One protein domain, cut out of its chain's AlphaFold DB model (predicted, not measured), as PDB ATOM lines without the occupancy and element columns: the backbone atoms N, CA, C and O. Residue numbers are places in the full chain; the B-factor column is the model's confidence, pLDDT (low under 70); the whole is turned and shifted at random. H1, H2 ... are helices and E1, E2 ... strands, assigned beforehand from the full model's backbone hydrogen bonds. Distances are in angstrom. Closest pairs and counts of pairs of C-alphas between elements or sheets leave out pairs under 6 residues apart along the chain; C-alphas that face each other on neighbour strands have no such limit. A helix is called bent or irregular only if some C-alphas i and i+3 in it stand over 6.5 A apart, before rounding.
ATOM      1  N   VAL A   5       5.669 -46.250  17.152       90.94
ATOM      2  CA  VAL A   5       4.862 -45.702  18.237       90.94
ATOM      3  C   VAL A   5       3.549 -45.238  17.636       90.94
ATOM      4  O   VAL A   5       3.557 -44.419  16.709       90.94
ATOM      5  N   THR A   6       2.439 -45.757  18.145       92.19
ATOM      6  CA  THR A   6       1.098 -45.510  17.611       92.19
ATOM      7  C   THR A   6       0.171 -44.913  18.663       92.19
ATOM      8  O   THR A   6       0.415 -45.017  19.861       92.19
ATOM      9  N   SER A   7      -0.895 -44.251  18.226       90.06
ATOM     10  CA  SER A   7      -2.022 -43.871  19.082       90.06
ATOM     11  C   SER A   7      -3.305 -44.164  18.315       90.06
ATOM     12  O   SER A   7      -3.593 -43.533  17.297       90.06
ATOM     13  N   GLY A   8      -4.030 -45.208  18.723       86.00
ATOM     14  CA  GLY A   8      -5.094 -45.775  17.894       86.00
ATOM     15  C   GLY A   8      -4.556 -46.216  16.526       86.00
ATOM     16  O   GLY A   8      -3.667 -47.056  16.449       86.00
ATOM     17  N   ASN A   9      -5.079 -45.625  15.447       84.94
ATOM     18  CA  ASN A   9      -4.652 -45.922  14.072       84.94
ATOM     19  C   ASN A   9      -3.544 -44.987  13.550       84.94
ATOM     20  O   ASN A   9      -3.082 -45.162  12.419       84.94
ATOM     21  N   ASP A  10      -3.130 -43.991  14.335       89.44
ATOM     22  CA  ASP A  10      -2.127 -43.019  13.913       89.44
ATOM     23  C   ASP A  10      -0.718 -43.513  14.233       89.44
ATOM     24  O   ASP A  10      -0.439 -43.990  15.332       89.44
ATOM     25  N   ILE A  11       0.204 -43.332  13.285       91.12
ATOM     26  CA  ILE A  11       1.637 -43.533  13.513       91.12
ATOM     27  C   ILE A  11       2.228 -42.208  13.987       91.12
ATOM     28  O   ILE A  11       2.306 -41.249  13.219       91.12
ATOM     29  N   VAL A  12       2.685 -42.177  15.236       92.38
ATOM     30  CA  VAL A  12       3.274 -40.990  15.869       92.38
ATOM     31  C   VAL A  12       4.792 -40.968  15.688       92.38
ATOM     32  O   VAL A  12       5.377 -39.916  15.437       92.38
ATOM     33  N   TRP A  13       5.447 -42.129  15.763       93.56
ATOM     34  CA  TRP A  13       6.887 -42.249  15.527       93.56
ATOM     35  C   TRP A  13       7.249 -43.573  14.857       93.56
ATOM     36  O   TRP A  13       6.572 -44.589  15.016       93.56
ATOM     37  N   LYS A  14       8.358 -43.569  14.118       90.19
ATOM     38  CA  LYS A  14       8.947 -44.762  13.515       90.19
ATOM     39  C   LYS A  14      10.422 -44.829  13.868       90.19
ATOM     40  O   LYS A  14      11.192 -43.957  13.470       90.19
ATOM     41  N   TYR A  15      10.813 -45.896  14.554       85.94
ATOM     42  CA  TYR A  15      12.205 -46.125  14.917       85.94
ATOM     43  C   TYR A  15      13.063 -46.410  13.682       85.94
ATOM     44  O   TYR A  15      12.651 -47.118  12.753       85.94
ATOM     45  N   VAL A  16      14.286 -45.884  13.690       82.25
ATOM     46  CA  VAL A  16      15.276 -46.178  12.651       82.25
ATOM     47  C   VAL A  16      15.927 -47.527  12.951       82.25
ATOM     48  O   VAL A  16      16.578 -47.716  13.980       82.25
ATOM     49  N   VAL A  17      15.722 -48.496  12.056       76.69
ATOM     50  CA  VAL A  17      16.211 -49.873  12.219       76.69
ATOM     51  C   VAL A  17      17.729 -49.874  12.396       76.69
ATOM     52  O   VAL A  17      18.436 -49.273  11.596       76.69
ATOM     53  N   ALA A  18      18.211 -50.589  13.417       74.50
ATOM     54  CA  ALA A  18      19.625 -50.714  13.792       74.50
ATOM     55  C   ALA A  18      20.319 -49.420  14.272       74.50
ATOM     56  O   ALA A  18      21.481 -49.485  14.666       74.50
ATOM     57  N   GLU A  19      19.618 -48.283  14.301       74.56
ATOM     58  CA  GLU A  19      20.163 -46.994  14.749       74.56
ATOM     59  C   GLU A  19      19.481 -46.476  16.025       74.56
ATOM     60  O   GLU A  19      20.109 -45.763  16.805       74.56
ATOM     61  N   GLN A  20      18.227 -46.869  16.280       76.69
ATOM     62  CA  GLN A  20      17.451 -46.415  17.432       76.69
ATOM     63  C   GLN A  20      16.786 -47.584  18.176       76.69
ATOM     64  O   GLN A  20      16.083 -48.405  17.582       76.69
ATOM     65  N   SER A  21      16.986 -47.640  19.494       79.12
ATOM     66  CA  SER A  21      16.275 -48.555  20.400       79.12
ATOM     67  C   SER A  21      14.869 -48.036  20.728       79.12
ATOM     68  O   SER A  21      14.579 -46.865  20.500       79.12
ATOM     69  N   SER A  22      13.996 -48.883  21.298       81.19
ATOM     70  CA  SER A  22      12.780 -48.363  21.945       81.19
ATOM     71  C   SER A  22      13.192 -47.542  23.167       81.19
ATOM     72  O   SER A  22      14.002 -47.990  23.977       81.19
ATOM     73  N   GLU A  23      12.683 -46.318  23.253       86.62
ATOM     74  CA  GLU A  23      13.149 -45.294  24.194       86.62
ATOM     75  C   GLU A  23      11.991 -44.560  24.885       86.62
ATOM     76  O   GLU A  23      12.212 -43.544  25.537       86.62
ATOM     77  N   MET A  24      10.750 -45.049  24.774       91.44
ATOM     78  CA  MET A  24       9.583 -44.397  25.391       91.44
ATOM     79  C   MET A  24       9.714 -44.269  26.912       91.44
ATOM     80  O   MET A  24       9.387 -43.221  27.467       91.44
ATOM     81  N   TYR A  25      10.301 -45.273  27.570       91.44
ATOM     82  CA  TYR A  25      10.605 -45.256  29.005       91.44
ATOM     83  C   TYR A  25      11.499 -44.079  29.430       91.44
ATOM     84  O   TYR A  25      11.490 -43.672  30.592       91.44
ATOM     85  N   ARG A  26      12.284 -43.511  28.504       94.06
ATOM     86  CA  ARG A  26      13.149 -42.365  28.790       94.06
ATOM     87  C   ARG A  26      12.367 -41.066  28.903       94.06
ATOM     88  O   ARG A  26      12.891 -40.128  29.483       94.06
ATOM     89  N   VAL A  27      11.142 -40.966  28.379       95.06
ATOM     90  CA  VAL A  27      10.381 -39.706  28.445       95.06
ATOM     91  C   VAL A  27      10.091 -39.315  29.902       95.06
ATOM     92  O   VAL A  27      10.497 -38.217  30.291       95.06
ATOM     93  N   PRO A  28       9.545 -40.195  30.765       95.88
ATOM     94  CA  PRO A  28       9.399 -39.871  32.183       95.88
ATOM     95  C   PRO A  28      10.729 -39.634  32.905       95.88
ATOM     96  O   PRO A  28      10.796 -38.779  33.781       95.88
ATOM     97  N   ILE A  29      11.795 -40.350  32.535       95.19
ATOM     98  CA  ILE A  29      13.097 -40.279  33.221       95.19
ATOM     99  C   ILE A  29      13.862 -38.996  32.864       95.19
ATOM    100  O   ILE A  29      14.345 -38.295  33.752       95.19
ATOM    101  N   ASP A  30      13.966 -38.685  31.573       94.62
ATOM    102  CA  ASP A  30      14.811 -37.610  31.046       94.62
ATOM    103  C   ASP A  30      14.052 -36.280  30.938       94.62
ATOM    104  O   ASP A  30      14.646 -35.213  31.107       94.62
ATOM    105  N   VAL A  31      12.746 -36.323  30.639       95.12
ATOM    106  CA  VAL A  31      11.897 -35.125  30.488       95.12
ATOM    107  C   VAL A  31      11.138 -34.807  31.778       95.12
ATOM    108  O   VAL A  31      10.816 -33.644  32.027       95.12
ATOM    109  N   GLY A  32      10.875 -35.815  32.616       95.62
ATOM    110  CA  GLY A  32      10.155 -35.652  33.881       95.62
ATOM    111  C   GLY A  32       8.633 -35.598  33.732       95.62
ATOM    112  O   GLY A  32       7.966 -35.073  34.622       95.62
ATOM    113  N   VAL A  33       8.085 -36.088  32.613       95.75
ATOM    114  CA  VAL A  33       6.640 -36.068  32.327       95.75
ATOM    115  C   VAL A  33       6.132 -37.365  31.718       95.75
ATOM    116  O   VAL A  33       6.887 -38.127  31.116       95.75
ATOM    117  N   GLY A  34       4.821 -37.561  31.827       95.44
ATOM    118  CA  GLY A  34       4.146 -38.766  31.382       95.44
ATOM    119  C   GLY A  34       4.293 -39.939  32.344       95.44
ATOM    120  O   GLY A  34       5.043 -39.902  33.320       95.44
ATOM    121  N   GLU A  35       3.550 -40.993  32.045       95.88
ATOM    122  CA  GLU A  35       3.570 -42.258  32.773       95.88
ATOM    123  C   GLU A  35       3.891 -43.380  31.788       95.88
ATOM    124  O   GLU A  35       3.174 -43.566  30.804       95.88
ATOM    125  N   HIS A  36       4.988 -44.097  32.028       94.19
ATOM    126  CA  HIS A  36       5.371 -45.262  31.236       94.19
ATOM    127  C   HIS A  36       4.957 -46.528  31.974       94.19
ATOM    128  O   HIS A  36       5.305 -46.704  33.143       94.19
ATOM    129  N   VAL A  37       4.194 -47.382  31.301       92.56
ATOM    130  CA  VAL A  37       3.682 -48.637  31.854       92.56
ATOM    131  C   VAL A  37       3.886 -49.767  30.859       92.56
ATOM    132  O   VAL A  37       3.839 -49.559  29.648       92.56
ATOM    133  N   LEU A  38       4.095 -50.973  31.374       91.06
ATOM    134  CA  LEU A  38       4.120 -52.191  30.572       91.06
ATOM    135  C   LEU A  38       2.766 -52.872  30.676       91.06
ATOM    136  O   LEU A  38       2.160 -52.884  31.750       91.06
ATOM    137  N   ILE A  39       2.289 -53.409  29.559       89.31
ATOM    138  CA  ILE A  39       0.958 -53.994  29.484       89.31
ATOM    139  C   ILE A  39       0.957 -55.377  28.855       89.31
ATOM    140  O   ILE A  39       1.851 -55.753  28.092       89.31
ATOM    141  N   LYS A  40      -0.114 -56.101  29.147       88.31
ATOM    142  CA  LYS A  40      -0.506 -57.330  28.472       88.31
ATOM    143  C   LYS A  40      -1.930 -57.172  27.956       88.31
ATOM    144  O   LYS A  40      -2.788 -56.643  28.671       88.31
ATOM    145  N   TYR A  41      -2.184 -57.583  26.718       84.12
ATOM    146  CA  TYR A  41      -3.519 -57.502  26.150       84.12
ATOM    147  C   TYR A  41      -4.409 -58.577  26.764       84.12
ATOM    148  O   TYR A  41      -4.066 -59.758  26.833       84.12
ATOM    149  N   THR A  42      -5.596 -58.168  27.194       80.69
ATOM    150  CA  THR A  42      -6.625 -59.081  27.673       80.69
ATOM    151  C   THR A  42      -7.637 -59.272  26.552       80.69
ATOM    152  O   THR A  42      -8.219 -58.317  26.049       80.69
ATOM    153  N   HIS A  43      -7.821 -60.517  26.114       66.19
ATOM    154  CA  HIS A  43      -8.859 -60.851  25.142       66.19
ATOM    155  C   HIS A  43     -10.143 -61.220  25.887       66.19
ATOM    156  O   HIS A  43     -10.240 -62.309  26.460       66.19
ATOM    157  N   ASP A  44     -11.133 -60.328  25.880       57.56
ATOM    158  CA  ASP A  44     -12.504 -60.689  26.239       57.56
ATOM    159  C   ASP A  44     -13.204 -61.265  25.002       57.56
ATOM    160  O   ASP A  44     -13.574 -60.537  24.084       57.56
ATOM    161  N   ALA A  45     -13.423 -62.581  24.991       53.25
ATOM    162  CA  ALA A  45     -14.097 -63.287  23.898       53.25
ATOM    163  C   ALA A  45     -15.553 -62.826  23.651       53.25
ATOM    164  O   ALA A  45     -16.179 -63.266  22.688       53.25
ATOM    165  N   MET A  46     -16.132 -61.991  24.524       51.88
ATOM    166  CA  MET A  46     -17.449 -61.376  24.328       51.88
ATOM    167  C   MET A  46     -17.392 -59.951  23.751       51.88
ATOM    168  O   MET A  46     -18.448 -59.405  23.419       51.88
ATOM    169  N   ARG A  47     -16.205 -59.337  23.634       54.59
ATOM    170  CA  ARG A  47     -16.002 -57.939  23.214       54.59
ATOM    171  C   ARG A  47     -14.858 -57.801  22.204       54.59
ATOM    172  O   ARG A  47     -13.982 -56.962  22.372       54.59
ATOM    173  N   ASP A  48     -14.910 -58.586  21.129       53.22
ATOM    174  CA  ASP A  48     -13.905 -58.633  20.047       53.22
ATOM    175  C   ASP A  48     -13.538 -57.267  19.409       53.22
ATOM    176  O   ASP A  48     -12.567 -57.187  18.659       53.22
ATOM    177  N   GLU A  49     -14.283 -56.185  19.676       54.50
ATOM    178  CA  GLU A  49     -14.026 -54.847  19.119       54.50
ATOM    179  C   GLU A  49     -13.201 -53.922  20.033       54.50
ATOM    180  O   GLU A  49     -12.672 -52.920  19.553       54.50
ATOM    181  N   GLU A  50     -13.060 -54.228  21.328       59.69
ATOM    182  CA  GLU A  50     -12.396 -53.341  22.292       59.69
ATOM    183  C   GLU A  50     -11.176 -54.045  22.898       59.69
ATOM    184  O   GLU A  50     -11.292 -54.914  23.760       59.69
ATOM    185  N   VAL A  51      -9.981 -53.679  22.422       65.81
ATOM    186  CA  VAL A  51      -8.721 -54.199  22.964       65.81
ATOM    187  C   VAL A  51      -8.540 -53.645  24.374       65.81
ATOM    188  O   VAL A  51      -8.175 -52.484  24.563       65.81
ATOM    189  N   THR A  52      -8.801 -54.480  25.372       79.50
ATOM    190  CA  THR A  52      -8.497 -54.181  26.770       79.50
ATOM    191  C   THR A  52      -7.079 -54.616  27.113       79.50
ATOM    192  O   THR A  52      -6.515 -55.531  26.510       79.50
ATOM    193  N   TYR A  53      -6.469 -53.942  28.083       85.88
ATOM    194  CA  TYR A  53      -5.131 -54.272  28.551       85.88
ATOM    195  C   TYR A  53      -5.035 -54.141  30.068       85.88
ATOM    196  O   TYR A  53      -5.753 -53.354  30.689       85.88
ATOM    197  N   GLU A  54      -4.129 -54.908  30.662       89.38
ATOM    198  CA  GLU A  54      -3.768 -54.806  32.074       89.38
ATOM    199  C   GLU A  54      -2.327 -54.318  32.219       89.38
ATOM    200  O   GLU A  54      -1.457 -54.679  31.428       89.38
ATOM    201  N   ILE A  55      -2.081 -53.465  33.217       90.31
ATOM    202  CA  ILE A  55      -0.730 -53.017  33.562       90.31
ATOM    203  C   ILE A  55      -0.054 -54.136  34.348       90.31
ATOM    204  O   ILE A  55      -0.586 -54.579  35.368       90.31
ATOM    205  N   VAL A  56       1.121 -54.558  33.890       90.06
ATOM    206  CA  VAL A  56       1.865 -55.680  34.467       90.06
ATOM    207  C   VAL A  56       3.214 -55.238  35.020       90.06
ATOM    208  O   VAL A  56       3.823 -54.267  34.565       90.06
ATOM    209  N   ASP A  57       3.685 -55.978  36.021       88.50
ATOM    210  CA  ASP A  57       5.045 -55.868  36.537       88.50
ATOM    211  C   ASP A  57       5.938 -56.867  35.781       88.50
ATOM    212  O   ASP A  57       5.716 -58.077  35.908       88.50
ATOM    213  N   PRO A  58       6.946 -56.401  35.019       84.94
ATOM    214  CA  PRO A  58       7.786 -57.270  34.198       84.94
ATOM    215  C   PRO A  58       8.653 -58.231  35.021       84.94
ATOM    216  O   PRO A  58       9.168 -59.204  34.477       84.94
ATOM    217  N   GLU A  59       8.844 -57.981  36.324       89.00
ATOM    218  CA  GLU A  59       9.545 -58.922  37.206       89.00
ATOM    219  C   GLU A  59       8.665 -60.114  37.599       89.00
ATOM    220  O   GLU A  59       9.178 -61.148  38.040       89.00
ATOM    221  N   LYS A  60       7.342 -59.975  37.468       88.44
ATOM    222  CA  LYS A  60       6.362 -60.989  37.872       88.44
ATOM    223  C   LYS A  60       5.762 -61.729  36.685       88.44
ATOM    224  O   LYS A  60       5.525 -62.930  36.798       88.44
ATOM    225  N   GLU A  61       5.506 -61.032  35.581       87.44
ATOM    226  CA  GLU A  61       4.781 -61.568  34.427       87.44
ATOM    227  C   GLU A  61       5.349 -61.055  33.096       87.44
ATOM    228  O   GLU A  61       5.962 -59.991  33.026       87.44
ATOM    229  N   GLU A  62       5.140 -61.824  32.024       85.38
ATOM    230  CA  GLU A  62       5.490 -61.397  30.665       85.38
ATOM    231  C   GLU A  62       4.576 -60.254  30.199       85.38
ATOM    232  O   GLU A  62       3.372 -60.254  30.466       85.38
ATOM    233  N   PHE A  63       5.154 -59.300  29.469       85.56
ATOM    234  CA  PHE A  63       4.460 -58.151  28.891       85.56
ATOM    235  C   PHE A  63       4.525 -58.198  27.362       85.56
ATOM    236  O   PHE A  63       5.455 -58.762  26.784       85.56
ATOM    237  N   GLU A  64       3.540 -57.589  26.707       85.06
ATOM    238  CA  GLU A  64       3.377 -57.634  25.248       85.06
ATOM    239  C   GLU A  64       3.684 -56.290  24.584       85.06
ATOM    240  O   GLU A  64       4.207 -56.262  23.471       85.06
ATOM    241  N   ALA A  65       3.411 -55.179  25.269       85.38
ATOM    242  CA  ALA A  65       3.662 -53.834  24.763       85.38
ATOM    243  C   ALA A  65       4.003 -52.862  25.898       85.38
ATOM    244  O   ALA A  65       3.766 -53.142  27.079       85.38
ATOM    245  N   ASP A  66       4.541 -51.700  25.534       90.06
ATOM    246  CA  ASP A  66       4.719 -50.577  26.440       90.06
ATOM    247  C   ASP A  66       3.858 -49.379  26.032       90.06
ATOM    248  O   ASP A  66       3.643 -49.109  24.851       90.06
ATOM    249  N   ILE A  67       3.333 -48.666  27.023       92.38
ATOM    250  CA  ILE A  67       2.511 -47.475  26.822       92.38
ATOM    251  C   ILE A  67       3.187 -46.288  27.488       92.38
ATOM    252  O   ILE A  67       3.618 -46.367  28.637       92.38
ATOM    253  N   LEU A  68       3.211 -45.161  26.786       95.56
ATOM    254  CA  LEU A  68       3.487 -43.852  27.357       95.56
ATOM    255  C   LEU A  68       2.202 -43.023  27.357       95.56
ATOM    256  O   LEU A  68       1.664 -42.679  26.304       95.56
ATOM    257  N   LYS A  69       1.726 -42.678  28.549       95.94
ATOM    258  CA  LYS A  69       0.566 -41.807  28.746       95.94
ATOM    259  C   LYS A  69       1.050 -40.377  28.909       95.94
ATOM    260  O   LYS A  69       1.817 -40.092  29.829       95.94
ATOM    261  N   LEU A  70       0.605 -39.485  28.031       97.50
ATOM    262  CA  LEU A  70       0.937 -38.061  28.069       97.50
ATOM    263  C   LEU A  70      -0.337 -37.244  28.210       97.50
ATOM    264  O   LEU A  70      -1.345 -37.508  27.558       97.50
ATOM    265  N   LYS A  71      -0.279 -36.221  29.053       97.38
ATOM    266  CA  LYS A  71      -1.379 -35.282  29.248       97.38
ATOM    267  C   LYS A  71      -1.070 -33.972  28.553       97.38
ATOM    268  O   LYS A  71       0.084 -33.558  28.443       97.38
ATOM    269  N   LYS A  72      -2.107 -33.225  28.196       96.88
ATOM    270  CA  LYS A  72      -1.973 -31.889  27.605       96.88
ATOM    271  C   LYS A  72      -1.123 -30.937  28.455       96.88
ATOM    272  O   LYS A  72      -0.425 -30.081  27.919       96.88
ATOM    273  N   GLN A  73      -1.161 -31.085  29.781       97.25
ATOM    274  CA  GLN A  73      -0.336 -30.298  30.708       97.25
ATOM    275  C   GLN A  73       1.178 -30.555  30.557       97.25
ATOM    276  O   GLN A  73       1.975 -29.676  30.879       97.25
ATOM    277  N   ASP A  74       1.575 -31.713  30.022       96.88
ATOM    278  CA  ASP A  74       2.976 -32.110  29.844       96.88
ATOM    279  C   ASP A  74       3.630 -31.395  28.648       96.88
ATOM    280  O   ASP A  74       4.857 -31.325  28.543       96.88
ATOM    281  N   LEU A  75       2.820 -30.791  27.766       96.31
ATOM    282  CA  LEU A  75       3.257 -30.149  26.526       96.31
ATOM    283  C   LEU A  75       4.367 -29.113  26.738       96.31
ATOM    284  O   LEU A  75       5.321 -29.047  25.962       96.31
ATOM    285  N   SER A  76       4.268 -28.309  27.801       97.00
ATOM    286  CA  SER A  76       5.274 -27.282  28.096       97.00
ATOM    287  C   SER A  76       6.638 -27.892  28.422       97.00
ATOM    288  O   SER A  76       7.662 -27.331  28.030       97.00
ATOM    289  N   ALA A  77       6.669 -29.018  29.135       97.06
ATOM    290  CA  ALA A  77       7.908 -29.697  29.493       97.06
ATOM    291  C   ALA A  77       8.518 -30.409  28.282       97.06
ATOM    292  O   ALA A  77       9.715 -30.265  28.040       97.06
ATOM    293  N   LEU A  78       7.691 -31.084  27.472       96.38
ATOM    294  CA  LEU A  78       8.126 -31.722  26.224       96.38
ATOM    295  C   LEU A  78       8.785 -30.696  25.286       96.38
ATOM    296  O   LEU A  78       9.937 -30.868  24.884       96.38
ATOM    297  N   LYS A  79       8.105 -29.574  25.009       95.69
ATOM    298  CA  LYS A  79       8.649 -28.492  24.167       95.69
ATOM    299  C   LYS A  79       9.898 -27.851  24.773       95.69
ATOM    300  O   LYS A  79      10.842 -27.541  24.045       95.69
ATOM    301  N   GLY A  80       9.933 -27.680  26.096       95.00
ATOM    302  CA  GLY A  80      11.103 -27.166  26.809       95.00
ATOM    303  C   GLY A  80      12.322 -28.076  26.659       95.00
ATOM    304  O   GLY A  80      13.410 -27.604  26.323       95.00
ATOM    305  N   TYR A  81      12.143 -29.386  26.832       94.88
ATOM    306  CA  TYR A  81      13.208 -30.368  26.645       94.88
ATOM    307  C   TYR A  81      13.724 -30.375  25.210       94.88
ATOM    308  O   TYR A  81      14.939 -30.323  25.006       94.88
ATOM    309  N   VAL A  82      12.827 -30.364  24.220       93.06
ATOM    310  CA  VAL A  82      13.209 -30.276  22.804       93.06
ATOM    311  C   VAL A  82      14.023 -29.011  22.561       93.06
ATOM    312  O   VAL A  82      15.135 -29.101  22.054       93.06
ATOM    313  N   SER A  83      13.548 -27.841  22.992       91.38
ATOM    314  CA  SER A  83      14.272 -26.577  22.798       91.38
ATOM    315  C   SER A  83      15.666 -26.578  23.433       91.38
ATOM    316  O   SER A  83      16.597 -26.019  22.856       91.38
ATOM    317  N   ASN A  84      15.823 -27.192  24.606       91.44
ATOM    318  CA  ASN A  84      17.095 -27.228  25.333       91.44
ATOM    319  C   ASN A  84      18.094 -28.241  24.752       91.44
ATOM    320  O   ASN A  84      19.300 -28.063  24.908       91.44
ATOM    321  N   ASN A  85      17.601 -29.291  24.092       88.06
ATOM    322  CA  ASN A  85      18.420 -30.399  23.593       88.06
ATOM    323  C   ASN A  85      18.527 -30.449  22.062       88.06
ATOM    324  O   ASN A  85      19.323 -31.221  21.523       88.06
ATOM    325  N   THR A  86      17.778 -29.612  21.340       82.31
ATOM    326  CA  THR A  86      17.952 -29.444  19.895       82.31
ATOM    327  C   THR A  86      19.259 -28.703  19.657       82.31
ATOM    328  O   THR A  86      19.404 -27.528  19.998       82.31
ATOM    329  N   THR A  87      20.239 -29.385  19.066       66.25
ATOM    330  CA  THR A  87      21.528 -28.771  18.754       66.25
ATOM    331  C   THR A  87      21.310 -27.689  17.698       66.25
ATOM    332  O   THR A  87      21.101 -27.978  16.517       66.25
ATOM    333  N   THR A  88      21.361 -26.419  18.099       58.91
ATOM    334  CA  THR A  88      21.412 -25.304  17.152       58.91
ATOM    335  C   THR A  88      22.719 -25.429  16.387       58.91
ATOM    336  O   THR A  88      23.792 -25.137  16.906       58.91
ATOM    337  N   THR A  89      22.645 -25.941  15.156       57.22
ATOM    338  CA  THR A  89      23.832 -26.123  14.316       57.22
ATOM    339  C   THR A  89      24.469 -24.751  14.107       57.22
ATOM    340  O   THR A  89      23.838 -23.887  13.485       57.22
ATOM    341  N   PRO A  90      25.697 -24.512  14.604       61.16
ATOM    342  CA  PRO A  90      26.351 -23.238  14.385       61.16
ATOM    343  C   PRO A  90      26.507 -23.007  12.884       61.16
ATOM    344  O   PRO A  90      26.839 -23.928  12.136       61.16
ATOM    345  N   TRP A  91      26.275 -21.777  12.429       58.03
ATOM    346  CA  TRP A  91      26.232 -21.431  11.003       58.03
ATOM    347  C   TRP A  91      27.469 -21.900  10.211       58.03
ATOM    348  O   TRP A  91      27.352 -22.231   9.033       58.03
ATOM    349  N   TYR A  92      28.632 -22.001  10.863       64.00
ATOM    350  CA  TYR A  92      29.892 -22.443  10.263       64.00
ATOM    351  C   TYR A  92      29.983 -23.963  10.010       64.00
ATOM    352  O   TYR A  92      30.725 -24.384   9.126       64.00
ATOM    353  N   PHE A  93      29.199 -24.803  10.701       57.25
ATOM    354  CA  PHE A  93      29.156 -26.253  10.436       57.25
ATOM    355  C   PHE A  93      28.517 -26.584   9.079       57.25
ATOM    356  O   PHE A  93      28.894 -27.578   8.456       57.25
ATOM    357  N   LYS A  94      27.638 -25.709   8.557       55.44
ATOM    358  CA  LYS A  94      27.063 -25.843   7.205       55.44
ATOM    359  C   LYS A  94      28.126 -25.813   6.098       55.44
ATOM    360  O   LYS A  94      27.904 -26.390   5.041       55.44
ATOM    361  N   PHE A  95      29.283 -25.193   6.343       57.91
ATOM    362  CA  PHE A  95      30.368 -25.080   5.360       57.91
ATOM    363  C   PHE A  95      31.293 -26.304   5.319       57.91
ATOM    364  O   PHE A  95      32.014 -26.483   4.343       57.91
ATOM    365  N   ILE A  96      31.272 -27.159   6.347       65.44
ATOM    366  CA  ILE A  96      32.179 -28.317   6.469       65.44
ATOM    367  C   ILE A  96      31.493 -29.614   5.988       65.44
ATOM    368  O   ILE A  96      32.116 -30.670   5.928       65.44
ATOM    369  N   GLY A  97      30.204 -29.561   5.623       53.28
ATOM    370  CA  GLY A  97      29.463 -30.706   5.073       53.28
ATOM    371  C   GLY A  97      29.271 -31.879   6.043       53.28
ATOM    372  O   GLY A  97      28.755 -32.924   5.651       53.28
ATOM    373  N   LYS A  98      29.666 -31.733   7.315       52.56
ATOM    374  CA  LYS A  98      29.426 -32.741   8.349       52.56
ATOM    375  C   LYS A  98      27.979 -32.629   8.815       52.56
ATOM    376  O   LYS A  98      27.608 -31.619   9.410       52.56
ATOM    377  N   LYS A  99      27.177 -33.666   8.552       55.59
ATOM    378  CA  LYS A  99      25.869 -33.829   9.195       55.59
ATOM    379  C   LYS A  99      26.091 -33.920  10.703       55.59
ATOM    380  O   LYS A  99      26.893 -34.733  11.164       55.59
ATOM    381  N   THR A 100      25.430 -33.052  11.454       56.16
ATOM    382  CA  THR A 100      25.342 -33.162  12.910       56.16
ATOM    383  C   THR A 100      24.679 -34.505  13.239       56.16
ATOM    384  O   THR A 100      23.737 -34.869  12.533       56.16
ATOM    385  N   PRO A 101      25.151 -35.262  14.246       59.66
ATOM    386  CA  PRO A 101      24.461 -36.477  14.666       59.66
ATOM    387  C   PRO A 101      23.027 -36.118  15.052       59.66
ATOM    388  O   PRO A 101      22.817 -35.233  15.884       59.66
ATOM    389  N   GLU A 102      22.046 -36.748  14.411       69.62
ATOM    390  CA  GLU A 102      20.645 -36.560  14.769       69.62
ATOM    391  C   GLU A 102      20.402 -37.200  16.136       69.62
ATOM    392  O   GLU A 102      20.739 -38.360  16.367       69.62
ATOM    393  N   ASN A 103      19.830 -36.440  17.068       85.81
ATOM    394  CA  ASN A 103      19.389 -37.003  18.334       85.81
ATOM    395  C   ASN A 103      17.974 -37.562  18.139       85.81
ATOM    396  O   ASN A 103      16.987 -36.839  18.281       85.81
ATOM    397  N   HIS A 104      17.888 -38.844  17.777       88.31
ATOM    398  CA  HIS A 104      16.616 -39.515  17.501       88.31
ATOM    399  C   HIS A 104      15.634 -39.436  18.674       88.31
ATOM    400  O   HIS A 104      14.438 -39.281  18.446       88.31
ATOM    401  N   PHE A 105      16.129 -39.458  19.915       90.69
ATOM    402  CA  PHE A 105      15.287 -39.299  21.095       90.69
ATOM    403  C   PHE A 105      14.653 -37.902  21.160       90.69
ATOM    404  O   PHE A 105      13.447 -37.785  21.344       90.69
ATOM    405  N   VAL A 106      15.429 -36.837  20.932       91.75
ATOM    406  CA  VAL A 106      14.892 -35.460  20.897       91.75
ATOM    407  C   VAL A 106      13.860 -35.297  19.779       91.75
ATOM    408  O   VAL A 106      12.820 -34.680  19.997       91.75
ATOM    409  N   ASN A 107      14.109 -35.890  18.610       90.88
ATOM    410  CA  ASN A 107      13.162 -35.866  17.493       90.88
ATOM    411  C   ASN A 107      11.869 -36.636  17.816       90.88
ATOM    412  O   ASN A 107      10.782 -36.173  17.478       90.88
ATOM    413  N   MET A 108      11.974 -37.769  18.512       93.44
ATOM    414  CA  MET A 108      10.822 -38.532  18.994       93.44
ATOM    415  C   MET A 108      10.000 -37.720  20.007       93.44
ATOM    416  O   MET A 108       8.784 -37.620  19.869       93.44
ATOM    417  N   VAL A 109      10.650 -37.068  20.979       95.06
ATOM    418  CA  VAL A 109       9.973 -36.188  21.953       95.06
ATOM    419  C   VAL A 109       9.291 -35.006  21.254       95.06
ATOM    420  O   VAL A 109       8.191 -34.620  21.650       95.06
ATOM    421  N   ALA A 110       9.897 -34.454  20.199       94.81
ATOM    422  CA  ALA A 110       9.272 -33.410  19.387       94.81
ATOM    423  C   ALA A 110       7.989 -33.910  18.705       94.81
ATOM    424  O   ALA A 110       6.956 -33.254  18.813       94.81
ATOM    425  N   ALA A 111       8.017 -35.103  18.098       95.19
ATOM    426  CA  ALA A 111       6.828 -35.709  17.499       95.19
ATOM    427  C   ALA A 111       5.710 -35.948  18.531       95.19
ATOM    428  O   ALA A 111       4.540 -35.692  18.252       95.19
ATOM    429  N   PHE A 112       6.061 -36.379  19.747       96.50
ATOM    430  CA  PHE A 112       5.087 -36.561  20.828       96.50
ATOM    431  C   PHE A 112       4.469 -35.233  21.269       96.50
ATOM    432  O   PHE A 112       3.259 -35.162  21.470       96.50
ATOM    433  N   ALA A 113       5.274 -34.173  21.385       96.31
ATOM    434  CA  ALA A 113       4.785 -32.839  21.719       96.31
ATOM    435  C   ALA A 113       3.783 -32.322  20.676       96.31
ATOM    436  O   ALA A 113       2.718 -31.828  21.048       96.31
ATOM    437  N   ASP A 114       4.100 -32.471  19.389       95.69
ATOM    438  CA  ASP A 114       3.217 -32.057  18.295       95.69
ATOM    439  C   ASP A 114       1.905 -32.859  18.310       95.69
ATOM    440  O   ASP A 114       0.821 -32.295  18.159       95.69
ATOM    441  N   TYR A 115       1.978 -34.168  18.567       96.88
ATOM    442  CA  TYR A 115       0.791 -35.020  18.639       96.88
ATOM    443  C   TYR A 115      -0.107 -34.687  19.844       96.88
ATOM    444  O   TYR A 115      -1.327 -34.600  19.691       96.88
ATOM    445  N   VAL A 116       0.478 -34.426  21.021       96.62
ATOM    446  CA  VAL A 116      -0.233 -33.953  22.230       96.62
ATOM    447  C   VAL A 116      -0.880 -32.586  21.999       96.62
ATOM    448  O   VAL A 116      -1.999 -32.341  22.446       96.62
ATOM    449  N   GLU A 117      -0.208 -31.672  21.298       96.44
ATOM    450  CA  GLU A 117      -0.770 -30.352  20.991       96.44
ATOM    451  C   GLU A 117      -2.045 -30.449  20.145       96.44
ATOM    452  O   GLU A 117      -3.005 -29.714  20.397       96.44
ATOM    453  N   LEU A 118      -2.065 -31.375  19.185       95.69
ATOM    454  CA  LEU A 118      -3.194 -31.594  18.284       95.69
ATOM    455  C   LEU A 118      -4.340 -32.375  18.938       95.69
ATOM    456  O   LEU A 118      -5.502 -32.039  18.710       95.69
ATOM    457  N   ASN A 119      -4.028 -33.385  19.755       96.44
ATOM    458  CA  ASN A 119      -5.014 -34.364  20.230       96.44
ATOM    459  C   ASN A 119      -5.347 -34.259  21.730       96.44
ATOM    460  O   ASN A 119      -6.361 -34.792  22.172       96.44
ATOM    461  N   GLY A 120      -4.561 -33.518  22.515       96.00
ATOM    462  CA  GLY A 120      -4.752 -33.380  23.958       96.00
ATOM    463  C   GLY A 120      -4.096 -34.512  24.747       96.00
ATOM    464  O   GLY A 120      -2.889 -34.711  24.648       96.00
ATOM    465  N   ASP A 121      -4.874 -35.197  25.582       96.56
ATOM    466  CA  ASP A 121      -4.385 -36.339  26.358       96.56
ATOM    467  C   ASP A 121      -4.302 -37.565  25.442       96.56
ATOM    468  O   ASP A 121      -5.258 -37.870  24.728       96.56
ATOM    469  N   VAL A 122      -3.161 -38.254  25.443       95.19
ATOM    470  CA  VAL A 122      -2.874 -39.342  24.500       95.19
ATOM    471  C   VAL A 122      -2.230 -40.533  25.197       95.19
ATOM    472  O   VAL A 122      -1.452 -40.390  26.144       95.19
ATOM    473  N   GLU A 123      -2.522 -41.718  24.673       94.50
ATOM    474  CA  GLU A 123      -1.807 -42.951  24.989       94.50
ATOM    475  C   GLU A 123      -1.019 -43.372  23.749       94.50
ATOM    476  O   GLU A 123      -1.581 -43.532  22.662       94.50
ATOM    477  N   LEU A 124       0.294 -43.480  23.912       93.44
ATOM    478  CA  LEU A 124       1.225 -43.873  22.867       93.44
ATOM    479  C   LEU A 124       1.653 -45.316  23.115       93.44
ATOM    480  O   LEU A 124       2.162 -45.604  24.193       93.44
ATOM    481  N   PHE A 125       1.470 -46.194  22.139       91.50
ATOM    482  CA  PHE A 125       1.775 -47.619  22.213       91.50
ATOM    483  C   PHE A 125       3.063 -47.906  21.449       91.50
ATOM    484  O   PHE A 125       3.162 -47.583  20.265       91.50
ATOM    485  N   GLY A 126       4.051 -48.494  22.118       87.25
ATOM    486  CA  GLY A 126       5.269 -48.993  21.497       87.25
ATOM    487  C   GLY A 126       5.075 -50.432  21.033       87.25
ATOM    488  O   GLY A 126       4.918 -51.348  21.841       87.25
ATOM    489  N   GLU A 127       5.088 -50.643  19.718       70.62
ATOM    490  CA  GLU A 127       5.044 -51.988  19.140       70.62
ATOM    491  C   GLU A 127       6.464 -52.578  19.109       70.62
ATOM    492  O   GLU A 127       7.369 -52.032  18.456       70.62
ATOM    493  N   MET A 128       6.669 -53.671  19.859       58.59
ATOM    494  CA  MET A 128       7.977 -54.305  20.079       58.59
ATOM    495  C   MET A 128       8.465 -55.206  18.951       58.59
ATOM    496  O   MET A 128       7.667 -55.938  18.331       58.59
TER     497      MET A 128
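What this domain is: This is residues 5 to 128 of the 128 residues of an uncharacterized protein of Methylophaga sp. 42_25_T18 (UniProt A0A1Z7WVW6). A strongly twisted sheet of six strands has the long helix H4 packed over its E2, E1 and E6 part, and the second long helix, H2, packs on H4 running back the other way. Short H1 sits by E3 and E5, while residues 90 to 98, which include H3, stick out as an arm at one end of the long axis; the loop around Met 46 makes the other end. The printed part has 124 residues with four named helices and six named strands in the order E1 E2 H1 E3 E4 E5 H2 H3 H4 E6, a mix of helices and strands. The sheet's order is E2 E1 E6 E5 E3 E4, antiparallel throughout. The whole is loose and elongated, with a radius of gyration of the C-alphas of 17.0 A and spans of 63 by 32 by 27 A.

Where its parts are: E1, residues 5 to 7, begins at C-alpha 5 at (4.862, -45.702, 18.237), and E2 is residues 10 to 14. H1 is residues 26 to 31. E3, residues 35 to 42, is 20.3 A long and bends by 55 degrees at residue 38. E4 is residues 52 to 55, and E5, residues 65 to 70, is 16.3 A long. H2, residues 72 to 85, is 20.8 A long and only just irregular: C-alphas 73 and 76 are 6.9 A apart. H3 is residues 91 to 95. H4, residues 104 to 119, is 22.4 A long and begins at C-alpha 104 at (16.616, -39.515, 17.501). E6, residues 122 to 126, ends at C-alpha 126 at (5.269, -48.993, 21.497).

How they stand to each other: E1 and E2 form a hairpin, with N 7 and O 10 2.9 A apart. E1 and E6 have N 125 and O 6 at 2.8 A, E6 and E5 have N 68 and O 124 at 2.8 A, and E5 and E3 have N 67 and O 37 at 2.8 A. E3 and E4, a hairpin, have N 42 and O 52 at 2.9 A. H4 is on the sheet at a height of 8.2 A. H2 touches H4, closest at the C-alphas of Leu 75 and Ala 113, 5.7 A, at a shallow tilt of 29 degrees, opposite ways. H1 only just touches H2, with 3 pairs of C-alphas within 8 A, the closest those of Val 31 and Tyr 81 at 6.3 A. In H1 and H4 every O i to N i+4 pair is within hydrogen-bond range, in H2 8 of 10, and in H3 0 of 1, beside 1 of 2 O i to N i+3 pairs.

The domain as a whole: The C-alphas of Met 46 and Phe 95, the two farthest apart, are 63.0 A apart. The printed part has no cut, and the link from E2 to H1 is long. The pLDDT is under 70 at residues 43 to 51, 87 to 102 and 128.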